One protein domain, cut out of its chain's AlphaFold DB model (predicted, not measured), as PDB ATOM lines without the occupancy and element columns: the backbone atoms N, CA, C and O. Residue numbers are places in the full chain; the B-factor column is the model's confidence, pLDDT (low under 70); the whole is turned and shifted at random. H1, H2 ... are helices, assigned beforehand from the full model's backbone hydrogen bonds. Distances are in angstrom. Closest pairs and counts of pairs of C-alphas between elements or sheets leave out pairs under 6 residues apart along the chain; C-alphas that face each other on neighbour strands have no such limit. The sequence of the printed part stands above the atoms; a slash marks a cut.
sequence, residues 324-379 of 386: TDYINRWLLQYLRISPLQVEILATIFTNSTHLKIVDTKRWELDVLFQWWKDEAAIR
ATOM      1  N   THR A 324     -17.392 -10.232 -30.879       77.12
ATOM      2  CA  THR A 324     -17.634 -11.656 -30.613       77.12
ATOM      3  C   THR A 324     -19.027 -12.093 -31.059       77.12
ATOM      4  O   THR A 324     -19.167 -13.125 -31.704       77.12
ATOM      5  N   ASP A 325     -20.043 -11.272 -30.802       77.56
ATOM      6  CA  ASP A 325     -21.419 -11.524 -31.234       77.56
ATOM      7  C   ASP A 325     -21.551 -11.491 -32.766       77.56
ATOM      8  O   ASP A 325     -22.198 -12.352 -33.359       77.56
ATOM      9  N   TYR A 326     -20.848 -10.564 -33.429       81.38
ATOM     10  CA  TYR A 326     -20.770 -10.536 -34.893       81.38
ATOM     11  C   TYR A 326     -20.124 -11.805 -35.471       81.38
ATOM     12  O   TYR A 326     -20.646 -12.379 -36.424       81.38
ATOM     13  N   ILE A 327     -19.011 -12.268 -34.888       81.69
ATOM     14  CA  ILE A 327     -18.333 -13.501 -35.318       81.69
ATOM     15  C   ILE A 327     -19.256 -14.711 -35.132       81.69
ATOM     16  O   ILE A 327     -19.410 -15.498 -36.062       81.69
ATOM     17  N   ASN A 328     -19.924 -14.832 -33.982       83.25
ATOM     18  CA  ASN A 328     -20.854 -15.934 -33.717       83.25
ATOM     19  C   ASN A 328     -22.043 -15.929 -34.695       83.25
ATOM     20  O   ASN A 328     -22.420 -16.988 -35.199       83.25
ATOM     21  N   ARG A 329     -22.582 -14.745 -35.028       84.31
ATOM     22  CA  ARG A 329     -23.616 -14.545 -36.066       84.31
ATOM     23  C   ARG A 329     -23.148 -14.958 -37.447       84.31
ATOM     24  O   ARG A 329     -23.881 -15.629 -38.166       84.31
ATOM     25  N   TRP A 330     -21.937 -14.563 -37.813       86.31
ATOM     26  CA  TRP A 330     -21.350 -14.901 -39.101       86.31
ATOM     27  C   TRP A 330     -21.084 -16.403 -39.234       86.31
ATOM     28  O   TRP A 330     -21.463 -16.996 -40.242       86.31
ATOM     29  N   LEU A 331     -20.535 -17.040 -38.197       86.56
ATOM     30  CA  LEU A 331     -20.340 -18.490 -38.166       86.56
ATOM     31  C   LEU A 331     -21.673 -19.240 -38.236       86.56
ATOM     32  O   LEU A 331     -21.784 -20.213 -38.981       86.56
ATOM     33  N   LEU A 332     -22.702 -18.762 -37.526       88.25
ATOM     34  CA  LEU A 332     -24.043 -19.332 -37.623       88.25
ATOM     35  C   LEU A 332     -24.597 -19.190 -39.043       88.25
ATOM     36  O   LEU A 332     -25.125 -20.148 -39.591       88.25
ATOM     37  N   GLN A 333     -24.453 -18.018 -39.662       88.38
ATOM     38  CA  GLN A 333     -24.901 -17.794 -41.035       88.38
ATOM     39  C   GLN A 333     -24.216 -18.751 -42.013       88.38
ATOM     40  O   GLN A 333     -24.870 -19.331 -42.876       88.38
ATOM     41  N   TYR A 334     -22.908 -18.940 -41.859       88.56
ATOM     42  CA  TYR A 334     -22.128 -19.837 -42.698       88.56
ATOM     43  C   TYR A 334     -22.568 -21.300 -42.538       88.56
ATOM     44  O   TYR A 334     -22.776 -21.992 -43.535       88.56
ATOM     45  N   LEU A 335     -22.816 -21.734 -41.299       88.56
ATOM     46  CA  LEU A 335     -23.385 -23.046 -40.986       88.56
ATOM     47  C   LEU A 335     -24.773 -23.233 -41.623       88.56
ATOM     48  O   LEU A 335     -25.068 -24.292 -42.161       88.56
ATOM     49  N   ARG A 336     -25.626 -22.201 -41.596       87.94
ATOM     50  CA  ARG A 336     -26.992 -22.270 -42.136       87.94
ATOM     51  C   ARG A 336     -27.056 -22.286 -43.666       87.94
ATOM     52  O   ARG A 336     -28.075 -22.698 -44.204       87.94
ATOM     53  N   ILE A 337     -26.012 -21.843 -44.366       86.06
ATOM     54  CA  ILE A 337     -25.958 -21.835 -45.841       86.06
ATOM     55  C   ILE A 337     -25.184 -23.048 -46.385       86.06
ATOM     56  O   ILE A 337     -25.436 -23.473 -47.510       86.06
ATOM     57  N   SER A 338     -24.253 -23.616 -45.609       86.88
ATOM     58  CA  SER A 338     -23.375 -24.696 -46.065       86.88
ATOM     59  C   SER A 338     -23.737 -26.059 -45.447       86.88
ATOM     60  O   SER A 338     -23.524 -26.264 -44.250       86.88
ATOM     61  N   PRO A 339     -24.187 -27.043 -46.247       84.69
ATOM     62  CA  PRO A 339     -24.522 -28.392 -45.765       84.69
ATOM     63  C   PRO A 339     -23.291 -29.144 -45.290       84.69
ATOM     64  O   PRO A 339     -23.332 -29.847 -44.285       84.69
ATOM     65  N   LEU A 340     -22.184 -28.963 -46.013       84.06
ATOM     66  CA  LEU A 340     -20.907 -29.570 -45.683       84.06
ATOM     67  C   LEU A 340     -20.478 -29.177 -44.268       84.06
ATOM     68  O   LEU A 340     -20.005 -30.018 -43.516       84.06
ATOM     69  N   GLN A 341     -20.699 -27.919 -43.877       87.12
ATOM     70  CA  GLN A 341     -20.335 -27.459 -42.540       87.12
ATOM     71  C   GLN A 341     -21.215 -28.052 -41.443       87.12
ATOM     72  O   GLN A 341     -20.730 -28.294 -40.341       87.12
ATOM     73  N   VAL A 342     -22.484 -28.337 -41.735       87.25
ATOM     74  CA  VAL A 342     -23.361 -29.049 -40.798       87.25
ATOM     75  C   VAL A 342     -22.916 -30.499 -40.619       87.25
ATOM     76  O   VAL A 342     -22.848 -30.971 -39.486       87.25
ATOM     77  N   GLU A 343     -22.557 -31.186 -41.702       85.69
ATOM     78  CA  GLU A 343     -22.023 -32.553 -41.645       85.69
ATOM     79  C   GLU A 343     -20.669 -32.590 -40.909       85.69
ATOM     80  O   GLU A 343     -20.431 -33.449 -40.057       85.69
ATOM     81  N   ILE A 344     -19.796 -31.604 -41.136       86.62
ATOM     82  CA  ILE A 344     -18.548 -31.445 -40.373       86.62
ATOM     83  C   ILE A 344     -18.850 -31.211 -38.884       86.62
ATOM     84  O   ILE A 344     -18.244 -31.845 -38.025       86.62
ATOM     85  N   LEU A 345     -19.817 -30.355 -38.545       86.31
ATOM     86  CA  LEU A 345     -20.201 -30.122 -37.151       86.31
ATOM     87  C   LEU A 345     -20.741 -31.401 -36.490       86.31
ATOM     88  O   LEU A 345     -20.364 -31.716 -35.361       86.31
ATOM     89  N   ALA A 346     -21.593 -32.148 -37.193       84.94
ATOM     90  CA  ALA A 346     -22.150 -33.407 -36.712       84.94
ATOM     91  C   ALA A 346     -21.052 -34.455 -36.480       84.94
ATOM     92  O   ALA A 346     -21.013 -35.080 -35.420       84.94
ATOM     93  N   THR A 347     -20.119 -34.600 -37.425       84.69
ATOM     94  CA  THR A 347     -18.996 -35.544 -37.312       84.69
ATOM     95  C   THR A 347     -18.019 -35.154 -36.203       84.69
ATOM     96  O   THR A 347     -17.585 -36.015 -35.434       84.69
ATOM     97  N   ILE A 348     -17.707 -33.863 -36.041       84.81
ATOM     98  CA  ILE A 348     -16.903 -33.372 -34.914       84.81
ATOM     99  C   ILE A 348     -17.614 -33.668 -33.598       84.81
ATOM    100  O   ILE A 348     -16.975 -34.154 -32.667       84.81
ATOM    101  N   PHE A 349     -18.924 -33.431 -33.504       82.50
ATOM    102  CA  PHE A 349     -19.691 -33.721 -32.296       82.50
ATOM    103  C   PHE A 349     -19.613 -35.208 -31.935       82.50
ATOM    104  O   PHE A 349     -19.275 -35.539 -30.797       82.50
ATOM    105  N   THR A 350     -19.825 -36.110 -32.898       82.88
ATOM    106  CA  THR A 350     -19.745 -37.559 -32.657       82.88
ATOM    107  C   THR A 350     -18.337 -38.029 -32.303       82.88
ATOM    108  O   THR A 350     -18.178 -38.883 -31.433       82.88
ATOM    109  N   ASN A 351     -17.310 -37.454 -32.934       82.00
ATOM    110  CA  ASN A 351     -15.919 -37.861 -32.729       82.00
ATOM    111  C   ASN A 351     -15.329 -37.310 -31.425       82.00
ATOM    112  O   ASN A 351     -14.588 -38.015 -30.750       82.00
ATOM    113  N   SER A 352     -15.658 -36.069 -31.057       77.81
ATOM    114  CA  SER A 352     -15.107 -35.400 -29.869       77.81
ATOM    115  C   SER A 352     -15.807 -35.790 -28.570       77.81
ATOM    116  O   SER A 352     -15.162 -35.874 -27.529       77.81
ATOM    117  N   THR A 353     -17.119 -36.040 -28.611       71.12
ATOM    118  CA  THR A 353     -17.897 -36.385 -27.410       71.12
ATOM    119  C   THR A 353     -18.107 -37.889 -27.243       71.12
ATOM    120  O   THR A 353     -18.580 -38.319 -26.195       71.12
ATOM    121  N   HIS A 354     -17.777 -38.695 -28.262       71.94
ATOM    122  CA  HIS A 354     -18.118 -40.122 -28.364       71.94
ATOM    123  C   HIS A 354     -19.626 -40.427 -28.224       71.94
ATOM    124  O   HIS A 354     -20.019 -41.584 -28.050       71.94
ATOM    125  N   LEU A 355     -20.489 -39.409 -28.311       73.25
ATOM    126  CA  LEU A 355     -21.939 -39.546 -28.245       73.25
ATOM    127  C   LEU A 355     -22.521 -39.696 -29.652       73.25
ATOM    128  O   LEU A 355     -22.069 -39.068 -30.606       73.25
ATOM    129  N   LYS A 356     -23.567 -40.516 -29.779       77.19
ATOM    130  CA  LYS A 356     -24.334 -40.645 -31.023       77.19
ATOM    131  C   LYS A 356     -25.528 -39.698 -31.003       77.19
ATOM    132  O   LYS A 356     -26.248 -39.623 -30.009       77.19
ATOM    133  N   ILE A 357     -25.770 -39.025 -32.123       78.69
ATOM    134  CA  ILE A 357     -26.967 -38.207 -32.322       78.69
ATOM    135  C   ILE A 357     -28.140 -39.159 -32.591       78.69
ATOM    136  O   ILE A 357     -28.222 -39.760 -33.657       78.69
ATOM    137  N   VAL A 358     -29.017 -39.343 -31.599       76.62
ATOM    138  CA  VAL A 358     -30.212 -40.207 -31.712       76.62
ATOM    139  C   VAL A 358     -31.381 -39.458 -32.354       76.62
ATOM    140  O   VAL A 358     -32.086 -40.014 -33.190       76.62
ATOM    141  N   ASP A 359     -31.575 -38.192 -31.976       82.62
ATOM    142  CA  ASP A 359     -32.608 -37.313 -32.527       82.62
ATOM    143  C   ASP A 359     -31.950 -36.110 -33.204       82.62
ATOM    144  O   ASP A 359     -31.493 -35.165 -32.555       82.62
ATOM    145  N   THR A 360     -31.903 -36.166 -34.531       81.75
ATOM    146  CA  THR A 360     -31.291 -35.150 -35.385       81.75
ATOM    147  C   THR A 360     -32.001 -33.799 -35.276       81.75
ATOM    148  O   THR A 360     -31.340 -32.769 -35.172       81.75
ATOM    149  N   LYS A 361     -33.341 -33.790 -35.190       82.00
ATOM    150  CA  LYS A 361     -34.121 -32.544 -35.094       82.00
ATOM    151  C   LYS A 361     -33.871 -31.840 -33.771       82.00
ATOM    152  O   LYS A 361     -33.726 -30.621 -33.729       82.00
ATOM    153  N   ARG A 362     -33.825 -32.606 -32.680       84.25
ATOM    154  CA  ARG A 362     -33.527 -32.054 -31.358       84.25
ATOM    155  C   ARG A 362     -32.101 -31.525 -31.282       84.25
ATOM    156  O   ARG A 362     -31.908 -30.429 -30.773       84.25
ATOM    157  N   TRP A 363     -31.141 -32.251 -31.853       87.12
ATOM    158  CA  TRP A 363     -29.759 -31.789 -31.954       87.12
ATOM    159  C   TRP A 363     -29.646 -30.467 -32.726       87.12
ATOM    160  O   TRP A 363     -28.996 -29.547 -32.245       87.12
ATOM    161  N   GLU A 364     -30.339 -30.311 -33.858       85.81
ATOM    162  CA  GLU A 364     -30.354 -29.047 -34.614       85.81
ATOM    163  C   GLU A 364     -30.896 -27.871 -33.790       85.81
ATOM    164  O   GLU A 364     -30.322 -26.782 -33.800       85.81
ATOM    165  N   LEU A 365     -31.989 -28.085 -33.052       83.94
ATOM    166  CA  LEU A 365     -32.561 -27.063 -32.173       83.94
ATOM    167  C   LEU A 365     -31.625 -26.727 -31.004       83.94
ATOM    168  O   LEU A 365     -31.494 -25.554 -30.649       83.94
ATOM    169  N   ASP A 366     -30.952 -27.731 -30.440       83.75
ATOM    170  CA  ASP A 366     -29.970 -27.548 -29.372       83.75
ATOM    171  C   ASP A 366     -28.752 -26.762 -29.870       83.75
ATOM    172  O   ASP A 366     -28.323 -25.833 -29.188       83.75
ATOM    173  N   VAL A 367     -28.253 -27.052 -31.079       85.44
ATOM    174  CA  VAL A 367     -27.194 -26.270 -31.739       85.44
ATOM    175  C   VAL A 367     -27.626 -24.811 -31.849       85.44
ATOM    176  O   VAL A 367     -26.916 -23.937 -31.363       85.44
ATOM    177  N   LEU A 368     -28.814 -24.527 -32.395       84.19
ATOM    178  CA  LEU A 368     -29.313 -23.152 -32.538       84.19
ATOM    179  C   LEU A 368     -29.482 -22.419 -31.202       84.19
ATOM    180  O   LEU A 368     -29.229 -21.217 -31.118       84.19
ATOM    181  N   PHE A 369     -29.924 -23.126 -30.163       82.56
ATOM    182  CA  PHE A 369     -30.145 -22.553 -28.840       82.56
ATOM    183  C   PHE A 369     -28.839 -22.307 -28.075       82.56
ATOM    184  O   PHE A 369     -28.712 -21.306 -27.365       82.56
ATOM    185  N   GLN A 370     -27.874 -23.219 -28.197       81.69
ATOM    186  CA  GLN A 370     -26.608 -23.170 -27.467       81.69
ATOM    187  C   GLN A 370     -25.542 -22.341 -28.185       81.69
ATOM    188  O   GLN A 370     -24.662 -21.823 -27.504       81.69
ATOM    189  N   TRP A 371     -25.656 -22.118 -29.502       82.75
ATOM    190  CA  TRP A 371     -24.694 -21.328 -30.289       82.75
ATOM    191  C   TRP A 371     -24.403 -19.947 -29.687       82.75
ATOM    192  O   TRP A 371     -23.278 -19.463 -29.695       82.75
ATOM    193  N   TRP A 372     -25.433 -19.317 -29.119       71.94
ATOM    194  CA  TRP A 372     -25.348 -17.993 -28.493       71.94
ATOM    195  C   TRP A 372     -24.767 -18.007 -27.080       71.94
ATOM    196  O   TRP A 372     -24.393 -16.963 -26.555       71.94
ATOM    197  N   LYS A 373     -24.746 -19.181 -26.448       67.94
ATOM    198  CA  LYS A 373     -24.217 -19.407 -25.100       67.94
ATOM    199  C   LYS A 373     -22.789 -19.935 -25.133       67.94
ATOM    200  O   LYS A 373     -22.158 -20.006 -24.083       67.94
ATOM    201  N   ASP A 374     -22.306 -20.324 -26.311       60.91
ATOM    202  CA  ASP A 374     -20.952 -20.808 -26.480       60.91
ATOM    203  C   ASP A 374     -19.964 -19.637 -26.386       60.91
ATOM    204  O   ASP A 374     -19.890 -18.745 -27.236       60.91
ATOM    205  N   GLU A 375     -19.194 -19.640 -25.303       55.59
ATOM    206  CA  GLU A 375     -18.086 -18.724 -25.062       55.59
ATOM    207  C   GLU A 375     -16.820 -19.124 -25.849       55.59
ATOM    208  O   GLU A 375     -15.720 -18.673 -25.519       55.59
ATOM    209  N   ALA A 376     -16.920 -19.956 -26.893       51.12
ATOM    210  CA  ALA A 376     -15.794 -20.322 -27.756       51.12
ATOM    211  C   ALA A 376     -15.002 -19.094 -28.258       51.12
ATOM    212  O   ALA A 376     -13.770 -19.113 -28.272       51.12
ATOM    213  N   ALA A 377     -15.689 -17.986 -28.567       47.56
ATOM    214  CA  ALA A 377     -15.061 -16.716 -28.946       47.56
ATOM    215  C   ALA A 377     -14.357 -15.979 -27.782       47.56
ATOM    216  O   ALA A 377     -13.522 -15.110 -28.022       47.56
ATOM    217  N   ILE A 378     -14.680 -16.302 -26.525       48.16
ATOM    218  CA  ILE A 378     -14.047 -15.739 -25.321       48.16
ATOM    219  C   ILE A 378     -12.792 -16.546 -24.957       48.16
ATOM    220  O   ILE A 378     -11.764 -15.965 -24.601       48.16
ATOM    221  N   ARG A 379     -12.828 -17.878 -25.116       45.56
ATOM    222  CA  ARG A 379     -11.680 -18.756 -24.818       45.56
ATOM    223  C   ARG A 379     -10.460 -18.484 -25.702       45.56
ATOM    224  O   ARG A 379      -9.334 -18.583 -25.211       45.56
TER     225      ARG A 379
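What this domain is: This is residues 324 to 379 of the 386 residues of an uncharacterized protein of Verticillium dahliae (UniProt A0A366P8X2). The longest helix, H2, and H1 meet near one end of each and make a V, with H3 set off to one side of it, near H2 but touching no helix. After H2 the printed part folds back through residues 354 to 359 into H3, and beyond H3 the short H4 packs on residues 324 to 328 of H1. The 56 printed residues are all helix in class, with four named helices in the order H1, H2, H3, H4 and no named strand. The whole is compact, with a radius of gyration of the C-alphas of 11.6 A and spans of 31 by 24 by 17 A.

Where its parts are: H2, residues 339 to 353, is 21.1 A long, from C-alpha 339 at (-24.522, -28.392, -45.765) to C-alpha 353 at (-17.897, -36.385, -27.410). H1, residues 324 to 337, is 20.1 A long and begins at C-alpha 324 at (-17.634, -11.656, -30.613). H3, residues 360 to 370, is 15.1 A long. H4, residues 376 to 379, is 5.3 A long and ends at C-alpha 379 at (-11.680, -18.756, -24.818).

How they stand to each other: H2 and H1 touch only at the corner by their link, with residues 341 to 342 and 334 to 336; their closest C-alphas, those of Gln 341 and Leu 335, are 5.6 A apart. They run opposite ways at a steep tilt of 67 degrees. H2 and H3 are near each other, with 5 pairs of C-alphas within 10 A. H1 and H3 are only just apart, the closest C-alphas being 8.3 A from each other. H4 touches H1 at residues 324 to 328 alone; the closest C-alphas, those of Ala 377 and Thr 324, are 5.9 A apart. H2 and H4 are apart. In H1, H2 and H3 every O i to N i+4 pair is within hydrogen-bond range; H4 is too short for such a pair, and 0 of its 1 O i to N i+3 pair is within range.

The domain as a whole: The two C-alphas farthest apart, those of Tyr 326 and Val 358, are 31.3 A apart. Residues 350 to 355, of which 350 to 353 belong to H2, stand free. The printed part has no cut; the links H1 to H2 and H3 to H4 are tight, and the link H2 to H3 is short. Mean pLDDT of the printed part is 79.3, and residues 373 to 379 are under 70.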